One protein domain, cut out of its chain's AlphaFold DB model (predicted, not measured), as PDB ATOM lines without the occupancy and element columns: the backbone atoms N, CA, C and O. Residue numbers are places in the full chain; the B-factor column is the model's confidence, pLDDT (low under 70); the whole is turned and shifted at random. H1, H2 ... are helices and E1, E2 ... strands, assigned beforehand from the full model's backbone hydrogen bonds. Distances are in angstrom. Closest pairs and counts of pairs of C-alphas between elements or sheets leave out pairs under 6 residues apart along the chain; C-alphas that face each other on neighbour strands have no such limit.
ATOM      1  N   PHE A  46      29.733  58.520 149.328       72.12
ATOM      2  CA  PHE A  46      30.365  57.303 149.817       72.12
ATOM      3  C   PHE A  46      31.690  57.047 149.113       72.12
ATOM      4  O   PHE A  46      32.721  56.878 149.763       72.12
ATOM      5  N   TYR A  47      31.671  57.077 147.782       79.19
ATOM      6  CA  TYR A  47      32.840  56.822 146.960       79.19
ATOM      7  C   TYR A  47      33.981  57.789 147.279       79.19
ATOM      8  O   TYR A  47      35.091  57.382 147.632       79.19
ATOM      9  N   GLN A  48      33.678  59.088 147.258       84.94
ATOM     10  CA  GLN A  48      34.637  60.144 147.558       84.94
ATOM     11  C   GLN A  48      35.230  59.993 148.959       84.94
ATOM     12  O   GLN A  48      36.437  60.151 149.166       84.94
ATOM     13  N   THR A  49      34.391  59.681 149.938       81.94
ATOM     14  CA  THR A  49      34.826  59.617 151.329       81.94
ATOM     15  C   THR A  49      35.627  58.354 151.605       81.94
ATOM     16  O   THR A  49      36.620  58.395 152.337       81.94
ATOM     17  N   THR A  50      35.283  57.255 150.942       80.12
ATOM     18  CA  THR A  50      36.025  56.004 151.055       80.12
ATOM     19  C   THR A  50      37.418  56.141 150.449       80.12
ATOM     20  O   THR A  50      38.396  55.833 151.127       80.12
ATOM     21  N   ILE A  51      37.544  56.735 149.256       85.38
ATOM     22  CA  ILE A  51      38.852  57.059 148.663       85.38
ATOM     23  C   ILE A  51      39.658  57.983 149.568       85.38
ATOM     24  O   ILE A  51      40.822  57.711 149.857       85.38
ATOM     25  N   THR A  52      39.046  59.074 150.037       89.31
ATOM     26  CA  THR A  52      39.710  60.023 150.942       89.31
ATOM     27  C   THR A  52      40.248  59.296 152.168       89.31
ATOM     28  O   THR A  52      41.378  59.535 152.596       89.31
ATOM     29  N   THR A  53      39.447  58.392 152.729       85.25
ATOM     30  CA  THR A  53      39.829  57.643 153.916       85.25
ATOM     31  C   THR A  53      40.954  56.669 153.617       85.25
ATOM     32  O   THR A  53      41.891  56.639 154.405       85.25
ATOM     33  N   ILE A  54      40.929  55.954 152.486       85.88
ATOM     34  CA  ILE A  54      42.022  55.069 152.042       85.88
ATOM     35  C   ILE A  54      43.321  55.865 151.855       85.88
ATOM     36  O   ILE A  54      44.355  55.489 152.404       85.88
ATOM     37  N   LEU A  55      43.267  57.012 151.173       92.31
ATOM     38  CA  LEU A  55      44.425  57.882 150.946       92.31
ATOM     39  C   LEU A  55      45.032  58.399 152.260       92.31
ATOM     40  O   LEU A  55      46.239  58.291 152.478       92.31
ATOM     41  N   LYS A  56      44.204  58.934 153.166       93.50
ATOM     42  CA  LYS A  56      44.666  59.429 154.478       93.50
ATOM     43  C   LYS A  56      45.209  58.309 155.354       93.50
ATOM     44  O   LYS A  56      46.178  58.492 156.085       93.50
ATOM     45  N   SER A  57      44.561  57.159 155.295       87.81
ATOM     46  CA  SER A  57      44.941  55.950 156.007       87.81
ATOM     47  C   SER A  57      46.319  55.452 155.578       87.81
ATOM     48  O   SER A  57      47.199  55.301 156.427       87.81
ATOM     49  N   LYS A  58      46.541  55.325 154.266       92.31
ATOM     50  CA  LYS A  58      47.841  54.980 153.688       92.31
ATOM     51  C   LYS A  58      48.916  55.996 154.060       92.31
ATOM     52  O   LYS A  58      49.998  55.627 154.507       92.31
ATOM     53  N   ALA A  59      48.592  57.285 153.998       95.00
ATOM     54  CA  ALA A  59      49.526  58.313 154.430       95.00
ATOM     55  C   ALA A  59      49.910  58.184 155.909       95.00
ATOM     56  O   ALA A  59      51.079  58.306 156.245       95.00
ATOM     57  N   ARG A  60      48.959  57.904 156.811       93.25
ATOM     58  CA  ARG A  60      49.256  57.695 158.241       93.25
ATOM     59  C   ARG A  60      50.183  56.514 158.486       93.25
ATOM     60  O   ARG A  60      50.992  56.597 159.405       93.25
ATOM     61  N   GLU A  61      50.042  55.441 157.715       91.69
ATOM     62  CA  GLU A  61      50.955  54.300 157.757       91.69
ATOM     63  C   GLU A  61      52.371  54.731 157.353       91.69
ATOM     64  O   GLU A  61      53.307  54.583 158.141       91.69
ATOM     65  N   ASP A  62      52.522  55.370 156.192       94.44
ATOM     66  CA  ASP A  62      53.835  55.766 155.676       94.44
ATOM     67  C   ASP A  62      54.500  56.866 156.534       94.44
ATOM     68  O   ASP A  62      55.716  56.860 156.731       94.44
ATOM     69  N   LEU A  63      53.718  57.771 157.139       95.19
ATOM     70  CA  LEU A  63      54.209  58.818 158.048       95.19
ATOM     71  C   LEU A  63      54.892  58.259 159.304       95.19
ATOM     72  O   LEU A  63      55.718  58.958 159.898       95.19
ATOM     73  N   GLN A  64      54.575  57.032 159.736       93.75
ATOM     74  CA  GLN A  64      55.218  56.427 160.910       93.75
ATOM     75  C   GLN A  64      56.712  56.182 160.679       93.75
ATOM     76  O   GLN A  64      57.488  56.331 161.618       93.75
ATOM     77  N   MET A  65      57.107  55.897 159.435       94.19
ATOM     78  CA  MET A  65      58.494  55.620 159.042       94.19
ATOM     79  C   MET A  65      59.287  56.871 158.639       94.19
ATOM     80  O   MET A  65      60.486  56.780 158.402       94.19
ATOM     81  N   LEU A  66      58.626  58.025 158.532       96.12
ATOM     82  CA  LEU A  66      59.214  59.254 158.003       96.12
ATOM     83  C   LEU A  66      59.573  60.261 159.097       96.12
ATOM     84  O   LEU A  66      59.057  60.227 160.222       96.12
ATOM     85  N   SER A  67      60.451  61.192 158.730       96.69
ATOM     86  CA  SER A  67      60.951  62.252 159.605       96.69
ATOM     87  C   SER A  67      59.875  63.298 159.931       96.69
ATOM     88  O   SER A  67      58.875  63.465 159.226       96.69
ATOM     89  N   GLN A  68      60.069  64.055 161.017       96.62
ATOM     90  CA  GLN A  68      59.100  65.068 161.453       96.62
ATOM     91  C   GLN A  68      58.890  66.181 160.409       96.62
ATOM     92  O   GLN A  68      57.782  66.702 160.286       96.62
ATOM     93  N   THR A  69      59.919  66.519 159.628       97.44
ATOM     94  CA  THR A  69      59.840  67.522 158.553       97.44
ATOM     95  C   THR A  69      58.903  67.069 157.436       97.44
ATOM     96  O   THR A  69      58.034  67.832 157.010       97.44
ATOM     97  N   GLU A  70      58.998  65.807 157.019       97.25
ATOM     98  CA  GLU A  70      58.115  65.207 156.013       97.25
ATOM     99  C   GLU A  70      56.671  65.127 156.517       97.25
ATOM    100  O   GLU A  70      55.733  65.399 155.765       97.25
ATOM    101  N   ARG A  71      56.479  64.862 157.818       97.50
ATOM    102  CA  ARG A  71      55.149  64.894 158.441       97.50
ATOM    103  C   ARG A  71      54.507  66.275 158.387       97.50
ATOM    104  O   ARG A  71      53.311  66.378 158.108       97.50
ATOM    105  N   VAL A  72      55.273  67.333 158.643       97.38
ATOM    106  CA  VAL A  72      54.782  68.717 158.542       97.38
ATOM    107  C   VAL A  72      54.463  69.067 157.089       97.38
ATOM    108  O   VAL A  72      53.386  69.599 156.817       97.38
ATOM    109  N   ALA A  73      55.337  68.696 156.148       97.81
ATOM    110  CA  ALA A  73      55.122  68.935 154.722       97.81
ATOM    111  C   ALA A  73      53.854  68.237 154.199       97.81
ATOM    112  O   ALA A  73      53.076  68.846 153.461       97.81
ATOM    113  N   TYR A  74      53.605  66.988 154.612       97.81
ATOM    114  CA  TYR A  74      52.370  66.281 154.273       97.81
ATOM    115  C   TYR A  74      51.140  66.972 154.861       97.81
ATOM    116  O   TYR A  74      50.193  67.220 154.123       97.81
ATOM    117  N   LYS A  75      51.155  67.342 156.150       97.56
ATOM    118  CA  LYS A  75      50.024  68.039 156.792       97.56
ATOM    119  C   LYS A  75      49.683  69.354 156.094       97.56
ATOM    120  O   LYS A  75      48.510  69.663 155.902       97.56
ATOM    121  N   GLN A  76      50.698  70.112 155.679       98.00
ATOM    122  CA  GLN A  76      50.492  71.334 154.905       98.00
ATOM    123  C   GLN A  76      49.853  71.025 153.543       98.00
ATOM    124  O   GLN A  76      48.869  71.665 153.174       98.00
ATOM    125  N   CYS A  77      50.344  70.000 152.838       98.12
ATOM    126  CA  CYS A  77      49.768  69.546 151.571       98.12
ATOM    127  C   CYS A  77      48.304  69.097 151.738       98.12
ATOM    128  O   CYS A  77      47.433  69.587 151.023       98.12
ATOM    129  N   GLU A  78      48.018  68.255 152.736       97.31
ATOM    130  CA  GLU A  78      46.676  67.769 153.076       97.31
ATOM    131  C   GLU A  78      45.715  68.930 153.357       97.31
ATOM    132  O   GLU A  78      44.611  68.948 152.822       97.31
ATOM    133  N   SER A  79      46.143  69.934 154.132       96.50
ATOM    134  CA  SER A  79      45.317  71.113 154.435       96.50
ATOM    135  C   SER A  79      45.026  71.994 153.212       96.50
ATOM    136  O   SER A  79      44.008  72.683 153.170       96.50
ATOM    137  N   SER A  80      45.909  71.967 152.208       97.50
ATOM    138  CA  SER A  80      45.756  72.726 150.963       97.50
ATOM    139  C   SER A  80      44.947  71.986 149.888       97.50
ATOM    140  O   SER A  80      44.474  72.615 148.938       97.50
ATOM    141  N   ALA A  81      44.773  70.669 150.033       96.56
ATOM    142  CA  ALA A  81      44.097  69.825 149.059       96.56
ATOM    143  C   ALA A  81      42.579  70.064 149.087       96.56
ATOM    144  O   ALA A  81      41.899  69.744 150.061       96.56
ATOM    145  N   ARG A  82      42.035  70.616 147.995       94.12
ATOM    146  CA  ARG A  82      40.587  70.861 147.840       94.12
ATOM    147  C   ARG A  82      39.861  69.724 147.126       94.12
ATOM    148  O   ARG A  82      38.640  69.641 147.201       94.12
ATOM    149  N   SER A  83      40.600  68.878 146.409       93.31
ATOM    150  CA  SER A  83      40.062  67.779 145.610       93.31
ATOM    151  C   SER A  83      40.716  66.442 145.966       93.31
ATOM    152  O   SER A  83      41.828  66.398 146.497       93.31
ATOM    153  N   LEU A  84      40.040  65.339 145.621       93.00
ATOM    154  CA  LEU A  84      40.593  63.984 145.744       93.00
ATOM    155  C   LEU A  84      41.921  63.825 144.996       93.00
ATOM    156  O   LEU A  84      42.829  63.171 145.497       93.00
ATOM    157  N   LEU A  85      42.039  64.445 143.819       94.44
ATOM    158  CA  LEU A  85      43.247  64.391 142.995       94.44
ATOM    159  C   LEU A  85      44.419  65.113 143.671       94.44
ATOM    160  O   LEU A  85      45.546  64.626 143.636       94.44
ATOM    161  N   ASP A  86      44.168  66.249 144.326       95.75
ATOM    162  CA  ASP A  86      45.212  66.967 145.067       95.75
ATOM    163  C   ASP A  86      45.671  66.167 146.287       95.75
ATOM    164  O   ASP A  86      46.871  66.072 146.549       95.75
ATOM    165  N   LEU A  87      44.732  65.522 146.987       96.81
ATOM    166  CA  LEU A  87      45.065  64.625 148.087       96.81
ATOM    167  C   LEU A  87      45.887  63.426 147.593       96.81
ATOM    168  O   LEU A  87      46.912  63.112 148.194       96.81
ATOM    169  N   ALA A  88      45.497  62.802 146.477       96.50
ATOM    170  CA  ALA A  88      46.249  61.707 145.865       96.50
ATOM    171  C   ALA A  88      47.678  62.137 145.498       96.50
ATOM    172  O   ALA A  88      48.624  61.417 145.802       96.50
ATOM    173  N   LYS A  89      47.876  63.351 144.960       97.50
ATOM    174  CA  LYS A  89      49.217  63.916 144.706       97.50
ATOM    175  C   LYS A  89      50.038  64.082 145.983       97.50
ATOM    176  O   LYS A  89      51.227  63.756 145.985       97.50
ATOM    177  N   CYS A  90      49.425  64.558 147.068       98.25
ATOM    178  CA  CYS A  90      50.096  64.660 148.366       98.25
ATOM    179  C   CYS A  90      50.563  63.283 148.866       98.25
ATOM    180  O   CYS A  90      51.714  63.142 149.283       98.25
ATOM    181  N   VAL A  91      49.694  62.268 148.789       97.44
ATOM    182  CA  VAL A  91      50.007  60.891 149.212       97.44
ATOM    183  C   VAL A  91      51.052  60.252 148.299       97.44
ATOM    184  O   VAL A  91      52.026  59.691 148.782       97.44
ATOM    185  N   SER A  92      50.934  60.416 146.985       97.56
ATOM    186  CA  SER A  92      51.904  59.925 146.004       97.56
ATOM    187  C   SER A  92      53.317  60.477 146.253       97.56
ATOM    188  O   SER A  92      54.308  59.745 146.198       97.56
ATOM    189  N   LYS A  93      53.429  61.768 146.600       97.94
ATOM    190  CA  LYS A  93      54.711  62.381 146.978       97.94
ATOM    191  C   LYS A  93      55.278  61.758 148.258       97.94
ATOM    192  O   LYS A  93      56.483  61.533 148.328       97.94
ATOM    193  N   LEU A  94      54.422  61.472 149.239       97.44
ATOM    194  CA  LEU A  94      54.800  60.823 150.493       97.44
ATOM    195  C   LEU A  94      55.314  59.391 150.265       97.44
ATOM    196  O   LEU A  94      56.372  59.042 150.783       97.44
ATOM    197  N   ILE A  95      54.628  58.605 149.429       96.62
ATOM    198  CA  ILE A  95      55.047  57.249 149.039       96.62
ATOM    199  C   ILE A  95      56.452  57.293 148.416       96.62
ATOM    200  O   ILE A  95      57.341  56.553 148.837       96.62
ATOM    201  N   ARG A  96      56.708  58.238 147.497       97.00
ATOM    202  CA  ARG A  96      58.044  58.435 146.897       97.00
ATOM    203  C   ARG A  96      59.120  58.768 147.939       97.00
ATOM    204  O   ARG A  96      60.247  58.293 147.808       97.00
ATOM    205  N   MET A  97      58.805  59.574 148.959       96.62
ATOM    206  CA  MET A  97      59.743  59.876 150.055       96.62
ATOM    207  C   MET A  97      60.066  58.624 150.874       96.62
ATOM    208  O   MET A  97      61.239  58.330 151.103       96.62
ATOM    209  N   ARG A  98      59.045  57.837 151.231       96.44
ATOM    210  CA  ARG A  98      59.213  56.565 151.945       96.44
ATOM    211  C   ARG A  98      60.102  55.595 151.177       96.44
ATOM    212  O   ARG A  98      61.034  55.052 151.765       96.44
ATOM    213  N   SER A  99      59.874  55.414 149.876       95.44
ATOM    214  CA  SER A  99      60.703  54.517 149.061       95.44
ATOM    215  C   SER A  99      62.169  54.969 149.035       95.44
ATOM    216  O   SER A  99      63.069  54.150 149.209       95.44
ATOM    217  N   ARG A 100      62.442  56.282 148.932       95.31
ATOM    218  CA  ARG A 100      63.814  56.824 149.040       95.31
ATOM    219  C   ARG A 100      64.440  56.553 150.406       95.31
ATOM    220  O   ARG A 100      65.599  56.147 150.466       95.31
ATOM    221  N   HIS A 101      63.682  56.747 151.484       94.56
ATOM    222  CA  HIS A 101      64.156  56.473 152.837       94.56
ATOM    223  C   HIS A 101      64.512  54.989 153.012       94.56
ATOM    224  O   HIS A 101      65.604  54.668 153.473       94.56
ATOM    225  N   GLN A 102      63.654  54.076 152.547       93.19
ATOM    226  CA  GLN A 102      63.919  52.634 152.585       93.19
ATOM    227  C   GLN A 102      65.152  52.234 151.763       93.19
ATOM    228  O   GLN A 102      65.947  51.411 152.220       93.19
ATOM    229  N   HIS A 103      65.357  52.826 150.582       93.75
ATOM    230  CA  HIS A 103      66.575  52.604 149.798       93.75
ATOM    231  C   HIS A 103      67.831  53.105 150.522       93.75
ATOM    232  O   HIS A 103      68.839  52.400 150.536       93.75
ATOM    233  N   SER A 104      67.764  54.268 151.178       92.12
ATOM    234  CA  SER A 104      68.873  54.792 151.985       92.12
ATOM    235  C   SER A 104      69.227  53.847 153.136       92.12
ATOM    236  O   SER A 104      70.399  53.524 153.313       92.12
ATOM    237  N   VAL A 105      68.223  53.359 153.875       90.25
ATOM    238  CA  VAL A 105      68.419  52.434 155.004       90.25
ATOM    239  C   VAL A 105      69.004  51.099 154.535       90.25
ATOM    240  O   VAL A 105      69.934  50.576 155.149       90.25
ATOM    241  N   ARG A 106      68.515  50.549 153.414       87.81
ATOM    242  CA  ARG A 106      69.073  49.313 152.836       87.81
ATOM    243  C   ARG A 106      70.541  49.486 152.449       87.81
ATOM    244  O   ARG A 106      71.343  48.599 152.736       87.81
ATOM    245  N   ASN A 107      70.900  50.625 151.862       86.88
ATOM    246  CA  ASN A 107      72.278  50.910 151.475       86.88
ATOM    247  C   ASN A 107      73.204  51.054 152.691       86.88
ATOM    248  O   ASN A 107      74.305  50.520 152.649       86.88
ATOM    249  N   THR A 108      72.755  51.674 153.789       84.06
ATOM    250  CA  THR A 108      73.550  51.750 155.029       84.06
ATOM    251  C   THR A 108      73.704  50.383 155.699       84.06
ATOM    252  O   THR A 108      74.810  49.997 156.050       84.06
ATOM    253  N   THR A 109      72.633  49.583 155.793       77.38
ATOM    254  CA  THR A 109      72.704  48.265 156.463       77.38
ATOM    255  C   THR A 109      73.595  47.248 155.748       77.38
ATOM    256  O   THR A 109      74.155  46.367 156.393       77.38
ATOM    257  N   ARG A 110      73.778  47.361 154.425       67.94
ATOM    258  CA  ARG A 110      74.703  46.485 153.687       67.94
ATOM    259  C   ARG A 110      76.174  46.737 154.017       67.94
ATOM    260  O   ARG A 110      76.980  45.844 153.787       67.94
ATOM    261  N   VAL A 111      76.518  47.908 154.548       63.53
ATOM    262  CA  VAL A 111      77.902  48.239 154.914       63.53
ATOM    263  C   VAL A 111      78.287  47.600 156.255       63.53
ATOM    264  O   VAL A 111      79.422  47.158 156.407       63.53
ATOM    265  N   ASN A 351      41.124  39.444 162.809       95.12
ATOM    266  CA  ASN A 351      42.109  39.034 163.802       95.12
ATOM    267  C   ASN A 351      42.534  40.216 164.706       95.12
ATOM    268  O   ASN A 351      42.219  41.382 164.451       95.12
ATOM    269  N   ARG A 352      43.260  39.932 165.796       95.75
ATOM    270  CA  ARG A 352      43.679  40.960 166.769       95.75
ATOM    271  C   ARG A 352      44.559  42.049 166.142       95.75
ATOM    272  O   ARG A 352      44.349  43.219 166.444       95.75
ATOM    273  N   ALA A 353      45.492  41.674 165.265       94.25
ATOM    274  CA  ALA A 353      46.379  42.616 164.582       94.25
ATOM    275  C   ALA A 353      45.598  43.542 163.634       94.25
ATOM    276  O   ALA A 353      45.805  44.748 163.648       94.25
ATOM    277  N   GLN A 354      44.632  42.999 162.891       90.81
ATOM    278  CA  GLN A 354      43.715  43.742 162.028       90.81
ATOM    279  C   GLN A 354      42.840  44.697 162.844       90.81
ATOM    280  O   GLN A 354      42.700  45.858 162.479       90.81
ATOM    281  N   LYS A 355      42.292  44.257 163.986       91.56
ATOM    282  CA  LYS A 355      41.527  45.129 164.899       91.56
ATOM    283  C   LYS A 355      42.389  46.264 165.459       91.56
ATOM    284  O   LYS A 355      41.903  47.380 165.633       91.56
ATOM    285  N   GLU A 356      43.660  46.003 165.744       91.31
ATOM    286  CA  GLU A 356      44.602  47.020 166.208       91.31
ATOM    287  C   GLU A 356      44.996  48.002 165.095       91.31
ATOM    288  O   GLU A 356      44.963  49.212 165.323       91.31
ATOM    289  N   ALA A 357      45.274  47.507 163.886       84.31
ATOM    290  CA  ALA A 357      45.496  48.324 162.695       84.31
ATOM    291  C   ALA A 357      44.275  49.208 162.409       84.31
ATOM    292  O   ALA A 357      44.403  50.423 162.290       84.31
ATOM    293  N   LEU A 358      43.069  48.642 162.477       85.00
ATOM    294  CA  LEU A 358      41.816  49.371 162.321       85.00
ATOM    295  C   LEU A 358      41.664  50.496 163.356       85.00
ATOM    296  O   LEU A 358      41.222  51.595 163.025       85.00
ATOM    297  N   ARG A 359      42.065  50.258 164.612       85.06
ATOM    298  CA  ARG A 359      42.037  51.275 165.677       85.06
ATOM    299  C   ARG A 359      43.069  52.381 165.461       85.06
ATOM    300  O   ARG A 359      42.720  53.546 165.660       85.06
ATOM    301  N   LYS A 360      44.303  52.017 165.088       86.25
ATOM    302  CA  LYS A 360      45.453  52.928 164.935       86.25
ATOM    303  C   LYS A 360      45.411  53.715 163.625       86.25
ATOM    304  O   LYS A 360      45.567  54.931 163.625       86.25
ATOM    305  N   GLN A 361      45.217  53.015 162.516       83.06
ATOM    306  CA  GLN A 361      45.317  53.547 161.160       83.06
ATOM    307  C   GLN A 361      43.948  53.989 160.625       83.06
ATOM    308  O   GLN A 361      43.863  54.989 159.913       83.06
ATOM    309  N   GLY A 362      42.869  53.317 161.043       78.56
ATOM    310  CA  GLY A 362      41.506  53.561 160.555       78.56
ATOM    311  C   GLY A 362      41.058  52.585 159.467       78.56
ATOM    312  O   GLY A 362      39.898  52.608 159.072       78.56
ATOM    313  N   TYR A 363      41.948  51.700 159.027       83.69
ATOM    314  CA  TYR A 363      41.680  50.656 158.050       83.69
ATOM    315  C   TYR A 363      42.483  49.407 158.392       83.69
ATOM    316  O   TYR A 363      43.441  49.451 159.164       83.69
ATOM    317  N   THR A 364      42.086  48.286 157.812       85.56
ATOM    318  CA  THR A 364      42.892  47.074 157.789       85.56
ATOM    319  C   THR A 364      42.662  46.338 156.483       85.56
ATOM    320  O   THR A 364      41.563  46.353 155.923       85.56
ATOM    321  N   ARG A 365      43.703  45.656 156.013       85.50
ATOM    322  CA  ARG A 365      43.592  44.753 154.870       85.50
ATOM    323  C   ARG A 365      42.789  43.524 155.242       85.50
ATOM    324  O   ARG A 365      42.959  42.977 156.339       85.50
ATOM    325  N   MET A 366      41.945  43.096 154.316       84.62
ATOM    326  CA  MET A 366      41.281  41.805 154.383       84.62
ATOM    327  C   MET A 366      42.270  40.704 154.001       84.62
ATOM    328  O   MET A 366      43.098  40.867 153.112       84.62
ATOM    329  N   THR A 367      42.182  39.565 154.677       88.62
ATOM    330  CA  THR A 367      42.829  38.339 154.198       88.62
ATOM    331  C   THR A 367      42.089  37.823 152.966       88.62
ATOM    332  O   THR A 367      40.891  38.065 152.813       88.62
ATOM    333  N   LEU A 368      42.771  37.042 152.124       86.00
ATOM    334  CA  LEU A 368      42.161  36.421 150.945       86.00
ATOM    335  C   LEU A 368      40.902  35.609 151.305       86.00
ATOM    336  O   LEU A 368      39.906  35.650 150.595       86.00
ATOM    337  N   GLU A 369      40.909  34.916 152.448       87.12
ATOM    338  CA  GLU A 369      39.744  34.172 152.937       87.12
ATOM    339  C   GLU A 369      38.574  35.078 153.345       87.12
ATOM    340  O   GLU A 369      37.416  34.717 153.137       87.12
ATOM    341  N   GLN A 370      38.856  36.236 153.950       87.31
ATOM    342  CA  GLN A 370      37.836  37.223 154.319       87.31
ATOM    343  C   GLN A 370      37.234  37.879 153.072       87.31
ATOM    344  O   GLN A 370      36.015  38.001 152.987       87.31
ATOM    345  N   ALA A 371      38.073  38.226 152.095       86.38
ATOM    346  CA  ALA A 371      37.643  38.754 150.806       86.38
ATOM    347  C   ALA A 371      36.772  37.743 150.042       86.38
ATOM    348  O   ALA A 371      35.650  38.070 149.671       86.38
ATOM    349  N   ASN A 372      37.217  36.486 149.932       85.75
ATOM    350  CA  ASN A 372      36.457  35.411 149.284       85.75
ATOM    351  C   ASN A 372      35.071  35.196 149.906       85.75
ATOM    352  O   ASN A 372      34.130  34.837 149.209       85.75
ATOM    353  N   LYS A 373      34.924  35.391 151.224       84.00
ATOM    354  CA  LYS A 373      33.617  35.286 151.893       84.00
ATOM    355  C   LYS A 373      32.689  36.450 151.561       84.00
ATOM    356  O   LYS A 373      31.474  36.267 151.579       84.00
ATOM    357  N   PHE A 374      33.245  37.631 151.315       81.56
ATOM    358  CA  PHE A 374      32.474  38.846 151.079       81.56
ATOM    359  C   PHE A 374      32.090  38.998 149.595       81.56
ATOM    360  O   PHE A 374      30.944  39.342 149.298       81.56
ATOM    361  N   TYR A 375      33.006  38.632 148.689       80.56
ATOM    362  CA  TYR A 375      32.917  38.811 147.232       80.56
ATOM    363  C   TYR A 375      32.772  37.496 146.455       80.56
ATOM    364  O   TYR A 375      33.390  37.302 145.411       80.56
ATOM    365  N   VAL A 376      31.976  36.555 146.969       80.56
ATOM    366  CA  VAL A 376      31.730  35.279 146.277       80.56
ATOM    367  C   VAL A 376      31.217  35.549 144.854       80.56
ATOM    368  O   VAL A 376      30.113  36.066 144.700       80.56
ATOM    369  N   GLY A 377      31.999  35.162 143.841       79.00
ATOM    370  CA  GLY A 377      31.632  35.251 142.422       79.00
ATOM    371  C   GLY A 377      32.354  36.331 141.609       79.00
ATOM    372  O   GLY A 377      32.143  36.376 140.403       79.00
ATOM    373  N   ASP A 378      33.207  37.153 142.227       78.25
ATOM    374  CA  ASP A 378      33.905  38.253 141.544       78.25
ATOM    375  C   ASP A 378      35.411  37.944 141.390       78.25
ATOM    376  O   ASP A 378      36.250  38.353 142.198       78.25
ATOM    377  N   GLU A 379      35.765  37.113 140.399       79.12
ATOM    378  CA  GLU A 379      37.143  36.617 140.214       79.12
ATOM    379  C   GLU A 379      38.148  37.727 139.879       79.12
ATOM    380  O   GLU A 379      39.278  37.691 140.376       79.12
ATOM    381  N   GLU A 380      37.733  38.729 139.097       73.75
ATOM    382  CA  GLU A 380      38.553  39.905 138.768       73.75
ATOM    383  C   GLU A 380      38.984  40.636 140.045       73.75
ATOM    384  O   GLU A 380      40.146  41.011 140.217       73.75
ATOM    385  N   LEU A 381      38.070  40.746 141.010       68.50
ATOM    386  CA  LEU A 381      38.326  41.426 142.269       68.50
ATOM    387  C   LEU A 381      39.341  40.687 143.145       68.50
ATOM    388  O   LEU A 381      40.170  41.295 143.827       68.50
ATOM    389  N   MET A 382      39.312  39.357 143.109       70.75
ATOM    390  CA  MET A 382      40.239  38.531 143.873       70.75
ATOM    391  C   MET A 382      41.680  38.614 143.356       70.75
ATOM    392  O   MET A 382      42.599  38.271 144.105       70.75
ATOM    393  N   GLN A 383      41.893  39.063 142.114       72.88
ATOM    394  CA  GLN A 383      43.228  39.330 141.573       72.88
ATOM    395  C   GLN A 383      43.795  40.639 142.134       72.88
ATOM    396  O   GLN A 383      44.896  40.629 142.676       72.88
ATOM    397  N   VAL A 384      43.000  41.716 142.145       68.19
ATOM    398  CA  VAL A 384      43.411  43.034 142.674       68.19
ATOM    399  C   VAL A 384      43.816  42.963 144.153       68.19
ATOM    400  O   VAL A 384      44.745  43.634 144.593       68.19
ATOM    401  N   ILE A 385      43.163  42.105 144.943       67.31
ATOM    402  CA  ILE A 385      43.441  41.961 146.384       67.31
ATOM    403  C   ILE A 385      44.822  41.342 146.668       67.31
ATOM    404  O   ILE A 385      45.342  41.490 147.777       67.31
ATOM    405  N   LYS A 386      45.432  40.638 145.707       69.06
ATOM    406  CA  LYS A 386      46.695  39.920 145.936       69.06
ATOM    407  C   LYS A 386      47.925  40.827 145.932       69.06
ATOM    408  O   LYS A 386      48.935  40.436 146.514       69.06
ATOM    409  N   GLU A 387      47.848  42.018 145.347       71.69
ATOM    410  CA  GLU A 387      49.025  42.849 145.078       71.69
ATOM    411  C   GLU A 387      48.958  44.162 145.868       71.69
ATOM    412  O   GLU A 387      48.205  45.076 145.555       71.69
ATOM    413  N   GLU A 388      49.758  44.279 146.934       66.50
ATOM    414  CA  GLU A 388      49.909  45.539 147.685       66.50
ATOM    415  C   GLU A 388      50.456  46.671 146.803       66.50
ATOM    416  O   GLU A 388      50.062  47.830 146.965       66.50
ATOM    417  N   GLU A 389      51.323  46.316 145.857       74.69
ATOM    418  CA  GLU A 389      51.886  47.219 144.854       74.69
ATOM    419  C   GLU A 389      50.777  47.867 144.010       74.69
ATOM    420  O   GLU A 389      50.853  49.062 143.725       74.69
ATOM    421  N   SER A 390      49.661  47.158 143.787       79.50
ATOM    422  CA  SER A 390      48.505  47.673 143.049       79.50
ATOM    423  C   SER A 390      47.908  48.931 143.688       79.50
ATOM    424  O   SER A 390      47.567  49.878 142.982       79.50
ATOM    425  N   LEU A 391      47.815  49.025 145.025       85.62
ATOM    426  CA  LEU A 391      47.252  50.230 145.653       85.62
ATOM    427  C   LEU A 391      48.147  51.451 145.438       85.62
ATOM    428  O   LEU A 391      47.647  52.542 145.163       85.62
ATOM    429  N   GLU A 392      49.456  51.294 145.617       91.31
ATOM    430  CA  GLU A 392      50.394  52.403 145.450       91.31
ATOM    431  C   GLU A 392      50.430  52.858 143.986       91.31
ATOM    432  O   GLU A 392      50.388  54.063 143.727       91.31
ATOM    433  N   GLU A 393      50.393  51.918 143.039       91.31
ATOM    434  CA  GLU A 393      50.264  52.189 141.606       91.31
ATOM    435  C   GLU A 393      48.970  52.934 141.268       91.31
ATOM    436  O   GLU A 393      49.027  53.977 140.618       91.31
ATOM    437  N   MET A 394      47.819  52.501 141.793       88.94
ATOM    438  CA  MET A 394      46.544  53.204 141.601       88.94
ATOM    439  C   MET A 394      46.586  54.631 142.171       88.94
ATOM    440  O   MET A 394      46.069  55.571 141.563       88.94
ATOM    441  N   ILE A 395      47.241  54.844 143.320       93.56
ATOM    442  CA  ILE A 395      47.443  56.191 143.883       93.56
ATOM    443  C   ILE A 395      48.347  57.034 142.973       93.56
ATOM    444  O   ILE A 395      48.100  58.233 142.807       93.56
ATOM    445  N   HIS A 396      49.389  56.438 142.387       94.62
ATOM    446  CA  HIS A 396      50.251  57.101 141.410       94.62
ATOM    447  C   HIS A 396      49.479  57.492 140.148       94.62
ATOM    448  O   HIS A 396      49.541  58.655 139.750       94.62
ATOM    449  N   GLU A 397      48.691  56.580 139.587       93.50
ATOM    450  CA  GLU A 397      47.855  56.835 138.415       93.50
ATOM    451  C   GLU A 397      46.851  57.965 138.686       93.50
ATOM    452  O   GLU A 397      46.752  58.928 137.921       93.50
ATOM    453  N   MET A 398      46.178  57.931 139.841       92.81
ATOM    454  CA  MET A 398      45.282  59.009 140.267       92.81
ATOM    455  C   MET A 398      45.991  60.355 140.427       92.81
ATOM    456  O   MET A 398      45.413  61.399 140.118       92.81
ATOM    457  N   ALA A 399      47.223  60.362 140.933       95.50
ATOM    458  CA  ALA A 399      48.002  61.584 141.104       95.50
ATOM    459  C   ALA A 399      48.466  62.177 139.762       95.50
ATOM    460  O   ALA A 399      48.572  63.403 139.631       95.50
ATOM    461  N   GLU A 400      48.739  61.321 138.777       95.19
ATOM    462  CA  GLU A 400      49.200  61.697 137.439       95.19
ATOM    463  C   GLU A 400      48.053  62.040 136.482       95.19
ATOM    464  O   GLU A 400      48.276  62.729 135.480       95.19
ATOM    465  N   TYR A 401      46.821  61.657 136.825       92.81
ATOM    466  CA  TYR A 401      45.628  61.954 136.046       92.81
ATOM    467  C   TYR A 401      45.471  63.466 135.785       92.81
ATOM    468  O   TYR A 401      45.187  64.278 136.676       92.81
ATOM    469  N   LYS A 402      45.640  63.862 134.518       89.44
ATOM    470  CA  LYS A 402      45.423  65.233 134.040       89.44
ATOM    471  C   LYS A 402      43.989  65.354 133.546       89.44
ATOM    472  O   LYS A 402      43.676  64.897 132.451       89.44
ATOM    473  N   ALA A 403      43.133  66.007 134.333       78.31
ATOM    474  CA  ALA A 403      41.762  66.273 133.917       78.31
ATOM    475  C   ALA A 403      41.745  66.993 132.549       78.31
ATOM    476  O   ALA A 403      42.438  68.009 132.388       78.31
ATOM    477  N   PRO A 404      40.992  66.492 131.554       80.75
ATOM    478  CA  PRO A 404      40.908  67.136 130.251       80.75
ATOM    479  C   PRO A 404      40.361  68.559 130.420       80.75
ATOM    480  O   PRO A 404      39.305  68.767 131.012       80.75
ATOM    481  N   LYS A 405      41.072  69.559 129.878       77.81
ATOM    482  CA  LYS A 405      40.820  71.003 130.093       77.81
ATOM    483  C   LYS A 405      39.419  71.506 129.678       77.81
ATOM    484  O   LYS A 405      39.149  72.694 129.837       77.81
ATOM    485  N   LEU A 416      39.035  53.404 139.470       50.72
ATOM    486  CA  LEU A 416      40.385  53.024 139.868       50.72
ATOM    487  C   LEU A 416      40.566  52.798 141.370       50.72
ATOM    488  O   LEU A 416      41.503  52.126 141.747       50.72
ATOM    489  N   LEU A 417      39.695  53.301 142.247       50.09
ATOM    490  CA  LEU A 417      39.725  52.933 143.668       50.09
ATOM    491  C   LEU A 417      38.355  52.444 144.102       50.09
ATOM    492  O   LEU A 417      37.706  53.006 144.982       50.09
ATOM    493  N   GLN A 418      37.905  51.376 143.463       52.09
ATOM    494  CA  GLN A 418      36.830  50.569 144.001       52.09
ATOM    495  C   GLN A 418      37.275  50.025 145.378       52.09
ATOM    496  O   GLN A 418      38.235  49.258 145.457       52.09
ATOM    497  N   PRO A 419      36.665  50.469 146.496       45.44
ATOM    498  CA  PRO A 419      37.230  50.336 147.844       45.44
ATOM    499  C   PRO A 419      37.073  48.934 148.452       45.44
ATOM    500  O   PRO A 419      36.885  48.769 149.656       45.44
ATOM    501  N   TYR A 420      37.129  47.902 147.625       48.81
ATOM    502  CA  TYR A 420      36.590  46.598 147.967       48.81
ATOM    503  C   TYR A 420      37.583  45.700 148.736       48.81
ATOM    504  O   TYR A 420      37.189  44.684 149.293       48.81
ATOM    505  N   ALA A 421      38.852  46.093 148.897       46.75
ATOM    506  CA  ALA A 421      39.858  45.305 149.633       46.75
ATOM    507  C   ALA A 421      40.094  45.733 151.101       46.75
ATOM    508  O   ALA A 421      40.892  45.112 151.817       46.75
ATOM    509  N   PHE A 422      39.451  46.813 151.560       45.03
ATOM    510  CA  PHE A 422      39.777  47.452 152.837       45.03
ATOM    511  C   PHE A 422      38.582  47.482 153.784       45.03
ATOM    512  O   PHE A 422      37.520  48.008 153.464       45.03
ATOM    513  N   VAL A 423      38.788  46.985 155.004       43.16
ATOM    514  CA  VAL A 423      37.832  47.183 156.097       43.16
ATOM    515  C   VAL A 423      38.167  48.512 156.757       43.16
ATOM    516  O   VAL A 423      39.250  48.664 157.318       43.16
ATOM    517  N   ASN A 424      37.264  49.485 156.682       45.72
ATOM    518  CA  ASN A 424      37.399  50.779 157.350       45.72
ATOM    519  C   ASN A 424      36.769  50.724 158.755       45.72
ATOM    520  O   ASN A 424      35.771  50.039 158.974       45.72
ATOM    521  N   LYS A 425      37.340  51.463 159.715       39.53
ATOM    522  CA  LYS A 425      36.889  51.581 161.117       39.53
ATOM    523  C   LYS A 425      35.417  51.986 161.242       39.53
ATOM    524  O   LYS A 425      34.812  51.772 162.284       39.53
ATOM    525  N   GLN A 426      34.866  52.592 160.199       48.31
ATOM    526  CA  GLN A 426      33.511  53.129 160.164       48.31
ATOM    527  C   GLN A 426      32.485  52.181 159.536       48.31
ATOM    528  O   GLN A 426      31.349  52.612 159.365       48.31
ATOM    529  N   LEU A 427      32.858  50.940 159.178       45.00
ATOM    530  CA  LEU A 427      31.924  49.906 158.710       45.00
ATOM    531  C   LEU A 427      30.996  49.549 159.864       45.00
ATOM    532  O   LEU A 427      31.207  48.562 160.555       45.00
ATOM    533  N   ILE A 428      30.040  50.418 160.138       43.78
ATOM    534  CA  ILE A 428      28.989  50.213 161.110       43.78
ATOM    535  C   ILE A 428      27.769  49.770 160.308       43.78
ATOM    536  O   ILE A 428      27.596  50.095 159.140       43.78
ATOM    537  N   THR A 429      26.973  48.928 160.924       45.22
ATOM    538  CA  THR A 429      25.880  48.148 160.348       45.22
ATOM    539  C   THR A 429      24.684  48.945 159.844       45.22
ATOM    540  O   THR A 429      23.778  48.379 159.244       45.22
ATOM    541  N   SER A 430      24.670  50.255 160.044       44.59
ATOM    542  CA  SER A 430      23.553  51.077 159.625       44.59
ATOM    543  C   SER A 430      23.634  51.442 158.135       44.59
ATOM    544  O   SER A 430      24.706  51.404 157.532       44.59
ATOM    545  N   ILE A 431      22.519  51.831 157.506       39.72
ATOM    546  CA  ILE A 431      22.493  52.283 156.094       39.72
ATOM    547  C   ILE A 431      23.518  53.407 155.857       39.72
ATOM    548  O   ILE A 431      24.135  53.472 154.793       39.72
ATOM    549  N   LEU A 432      23.777  54.238 156.878       39.34
ATOM    550  CA  LEU A 432      24.858  55.218 156.855       39.34
ATOM    551  C   LEU A 432      26.250  54.630 157.135       39.34
ATOM    552  O   LEU A 432      27.216  55.248 156.748       39.34
ATOM    553  N   GLY A 433      26.445  53.468 157.747       37.34
ATOM    554  CA  GLY A 433      27.780  52.856 157.842       37.34
ATOM    555  C   GLY A 433      28.144  51.950 156.652       37.34
ATOM    556  O   GLY A 433      29.326  51.821 156.327       37.34
ATOM    557  N   LEU A 434      27.145  51.416 155.937       36.19
ATOM    558  CA  LEU A 434      27.319  50.754 154.634       36.19
ATOM    559  C   LEU A 434      27.565  51.759 153.492       36.19
ATOM    560  O   LEU A 434      28.299  51.426 152.569       36.19
ATOM    561  N   ASN A 435      27.024  52.988 153.584       33.88
ATOM    562  CA  ASN A 435      27.175  54.046 152.571       33.88
ATOM    563  C   ASN A 435      27.809  55.372 153.061       33.88
ATOM    564  O   ASN A 435      27.940  56.309 152.279       33.88
ATOM    565  N   LEU A 436      28.243  55.523 154.314       36.56
ATOM    566  CA  LEU A 436      28.962  56.715 154.807       36.56
ATOM    567  C   LEU A 436      30.100  56.340 155.767       36.56
ATOM    568  O   LEU A 436      30.011  56.383 156.991       36.56
ATOM    569  N   LEU A 437      31.265  56.098 155.175       32.62
ATOM    570  CA  LEU A 437      32.528  55.990 155.889       32.62
ATOM    571  C   LEU A 437      33.262  57.342 155.897       32.62
ATOM    572  O   LEU A 437      34.135  57.556 155.061       32.62
ATOM    573  N   SER A 438      32.884  58.265 156.798       29.22
ATOM    574  CA  SER A 438      33.798  59.161 157.556       29.22
ATOM    575  C   SER A 438      33.157  60.401 158.158       29.22
ATOM    576  O   SER A 438      33.141  61.458 157.531       29.22
ATOM    577  N   PRO A 439      32.745  60.356 159.430       33.94
ATOM    578  CA  PRO A 439      32.102  61.519 160.044       33.94
ATOM    579  C   PRO A 439      33.037  62.705 160.289       33.94
ATOM    580  O   PRO A 439      32.589  63.845 160.291       33.94
ATOM    581  N   TYR A 440      34.354  62.478 160.344       28.22
ATOM    582  CA  TYR A 440      35.328  63.575 160.387       28.22
ATOM    583  C   TYR A 440      35.532  64.263 159.025       28.22
ATOM    584  O   TYR A 440      35.872  65.442 158.990       28.22
ATOM    585  N   ALA A 441      35.333  63.554 157.904       31.25
ATOM    586  CA  ALA A 441      35.403  64.141 156.561       31.25
ATOM    587  C   ALA A 441      34.043  64.702 156.102       31.25
ATOM    588  O   ALA A 441      33.994  65.711 155.398       31.25
ATOM    589  N   PHE A 442      32.937  64.100 156.547       34.50
ATOM    590  CA  PHE A 442      31.580  64.552 156.245       34.50
ATOM    591  C   PHE A 442      31.203  65.842 156.971       34.50
ATOM    592  O   PHE A 442      30.618  66.721 156.337       34.50
ATOM    593  N   TYR A 443      31.595  66.003 158.241       30.28
ATOM    594  CA  TYR A 443      31.243  67.183 159.039       30.28
ATOM    595  C   TYR A 443      31.683  68.499 158.382       30.28
ATOM    596  O   TYR A 443      30.928  69.460 158.361       30.28
ATOM    597  N   GLN A 444      32.870  68.545 157.768       34.41
ATOM    598  CA  GLN A 444      33.349  69.766 157.105       34.41
ATOM    599  C   GLN A 444      32.801  69.967 155.689       34.41
ATOM    600  O   GLN A 444      32.916  71.071 155.166       34.41
ATOM    601  N   THR A 445      32.237  68.935 155.055       33.75
ATOM    602  CA  THR A 445      31.880  68.987 153.628       33.75
ATOM    603  C   THR A 445      30.371  69.095 153.415       33.75
ATOM    604  O   THR A 445      29.939  69.944 152.647       33.75
ATOM    605  N   ILE A 446      29.555  68.306 154.125       35.78
ATOM    606  CA  ILE A 446      28.082  68.360 154.022       35.78
ATOM    607  C   ILE A 446      27.522  69.562 154.793       35.78
ATOM    608  O   ILE A 446      26.610  70.223 154.310       35.78
ATOM    609  N   LEU A 447      28.105  69.885 155.952       33.34
ATOM    610  CA  LEU A 447      27.681  71.017 156.785       33.34
ATOM    611  C   LEU A 447      28.426  72.317 156.459       33.34
ATOM    612  O   LEU A 447      28.227  73.332 157.125       33.34
ATOM    613  N   ALA A 448      29.278  72.320 155.425       34.62
ATOM    614  CA  ALA A 448      29.759  73.574 154.874       34.62
ATOM    615  C   ALA A 448      28.568  74.299 154.224       34.62
ATOM    616  O   ALA A 448      27.984  73.770 153.275       34.62
TER     617      ALA A 448
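This is residues 46 to 111, 351 to 405 and 416 to 448 of the 563 residues of an uncharacterized protein of Bursaphelenchus xylophilus (UniProt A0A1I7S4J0). Three helices, H1, H2 and H3, form an up-and-down bundle, each running against the one before it, with H7 crossing H3 and residues 103 to 111 of H3 sticking out as an arm. H1 lies between H3 and a small two-stranded antiparallel sheet, E1 and E2, on which H4 packs; the short H5 and H6 follow E1, and H8 and H9 lie near the first residues of H1. The 154 printed residues run H1 H2 H3 H4 E1 H5 H6 H7 E2 H8 H9, nine helices and two strands, mostly helix. The whole is compact, with a radius of gyration of the C-alphas of 16.6 A and spans of 51 by 40 by 35 A.

E1, residues 363 to 365, and E2, residues 422 to 424, are antiparallel neighbours at 155 degrees; N 364 and O 423 are 2.9 A apart and N 423 and O 364 3.0 A, both within hydrogen-bond range. H4, residues 352 to 360, has its closest C-alphas to E1 at Leu 358 and Thr 364, 5.2 A. From H1, residues 46 to 64, the closest C-alphas to E1 are Ser 57 and Tyr 363, 6.5 A. H1 touches H3, residues 84 to 111, the same way at a shallow tilt of 25 degrees, the C-alphas of Ala 59 and Val 91 closest at 5.8 A. H2, residues 68 to 80, makes a helical hairpin with H3 at a shallow tilt of 13 degrees; the C-alphas of Cys 77 and Cys 90 are closest at 5.9 A, and H3 uses residues 87 to 94 alone. H3 is the hub, and with residues 85 to 95 alone it touches H7, residues 388 to 400, at a steep tilt of 51 degrees, the C-alphas of Lys 89 and Ala 399 closest at 4.5 A. H5, residues 368 to 374, and H6, residues 379 to 384, only just touch, with 3 pairs of C-alphas within 8 A, Asn 372 and Met 382 closest at 7.3 A. H8, residues 431 to 435, and H9, residues 439 to 446, are each close to but not clearly touching H1; the closest C-alphas are Phe 46 and Asn 435, 5.3 A, and Thr 49 and Ala 441, 6.9 A. Every O i to N i+4 pair is within hydrogen-bond range in H2, H4, H5 and H8, against 14 of 15 in H1, 23 of 24 in H3, 1 of 2 in H6, 8 of 9 in H7 and 2 of 4 in H9.

H1 begins at C-alpha 46, (30.365, 57.303, 149.817), and is 27.2 A long; H3, 41.5 A, ends at C-alpha 111, (77.902, 48.239, 154.914). H7 is 19.1 A and H2 18.6 A long. H9 ends at C-alpha 446, (28.082, 68.360, 154.022).

The C-alphas of Val 111 and Ile 431 are the farthest apart, 55.6 A. Residues 112 to 350 and 406 to 415 are not printed, with gaps of 38.0 A and 20.5 A between C-alphas. Of the links printed whole, none is long. Low confidence, pLDDT under 70, covers 40 residues, among them 416 to 448.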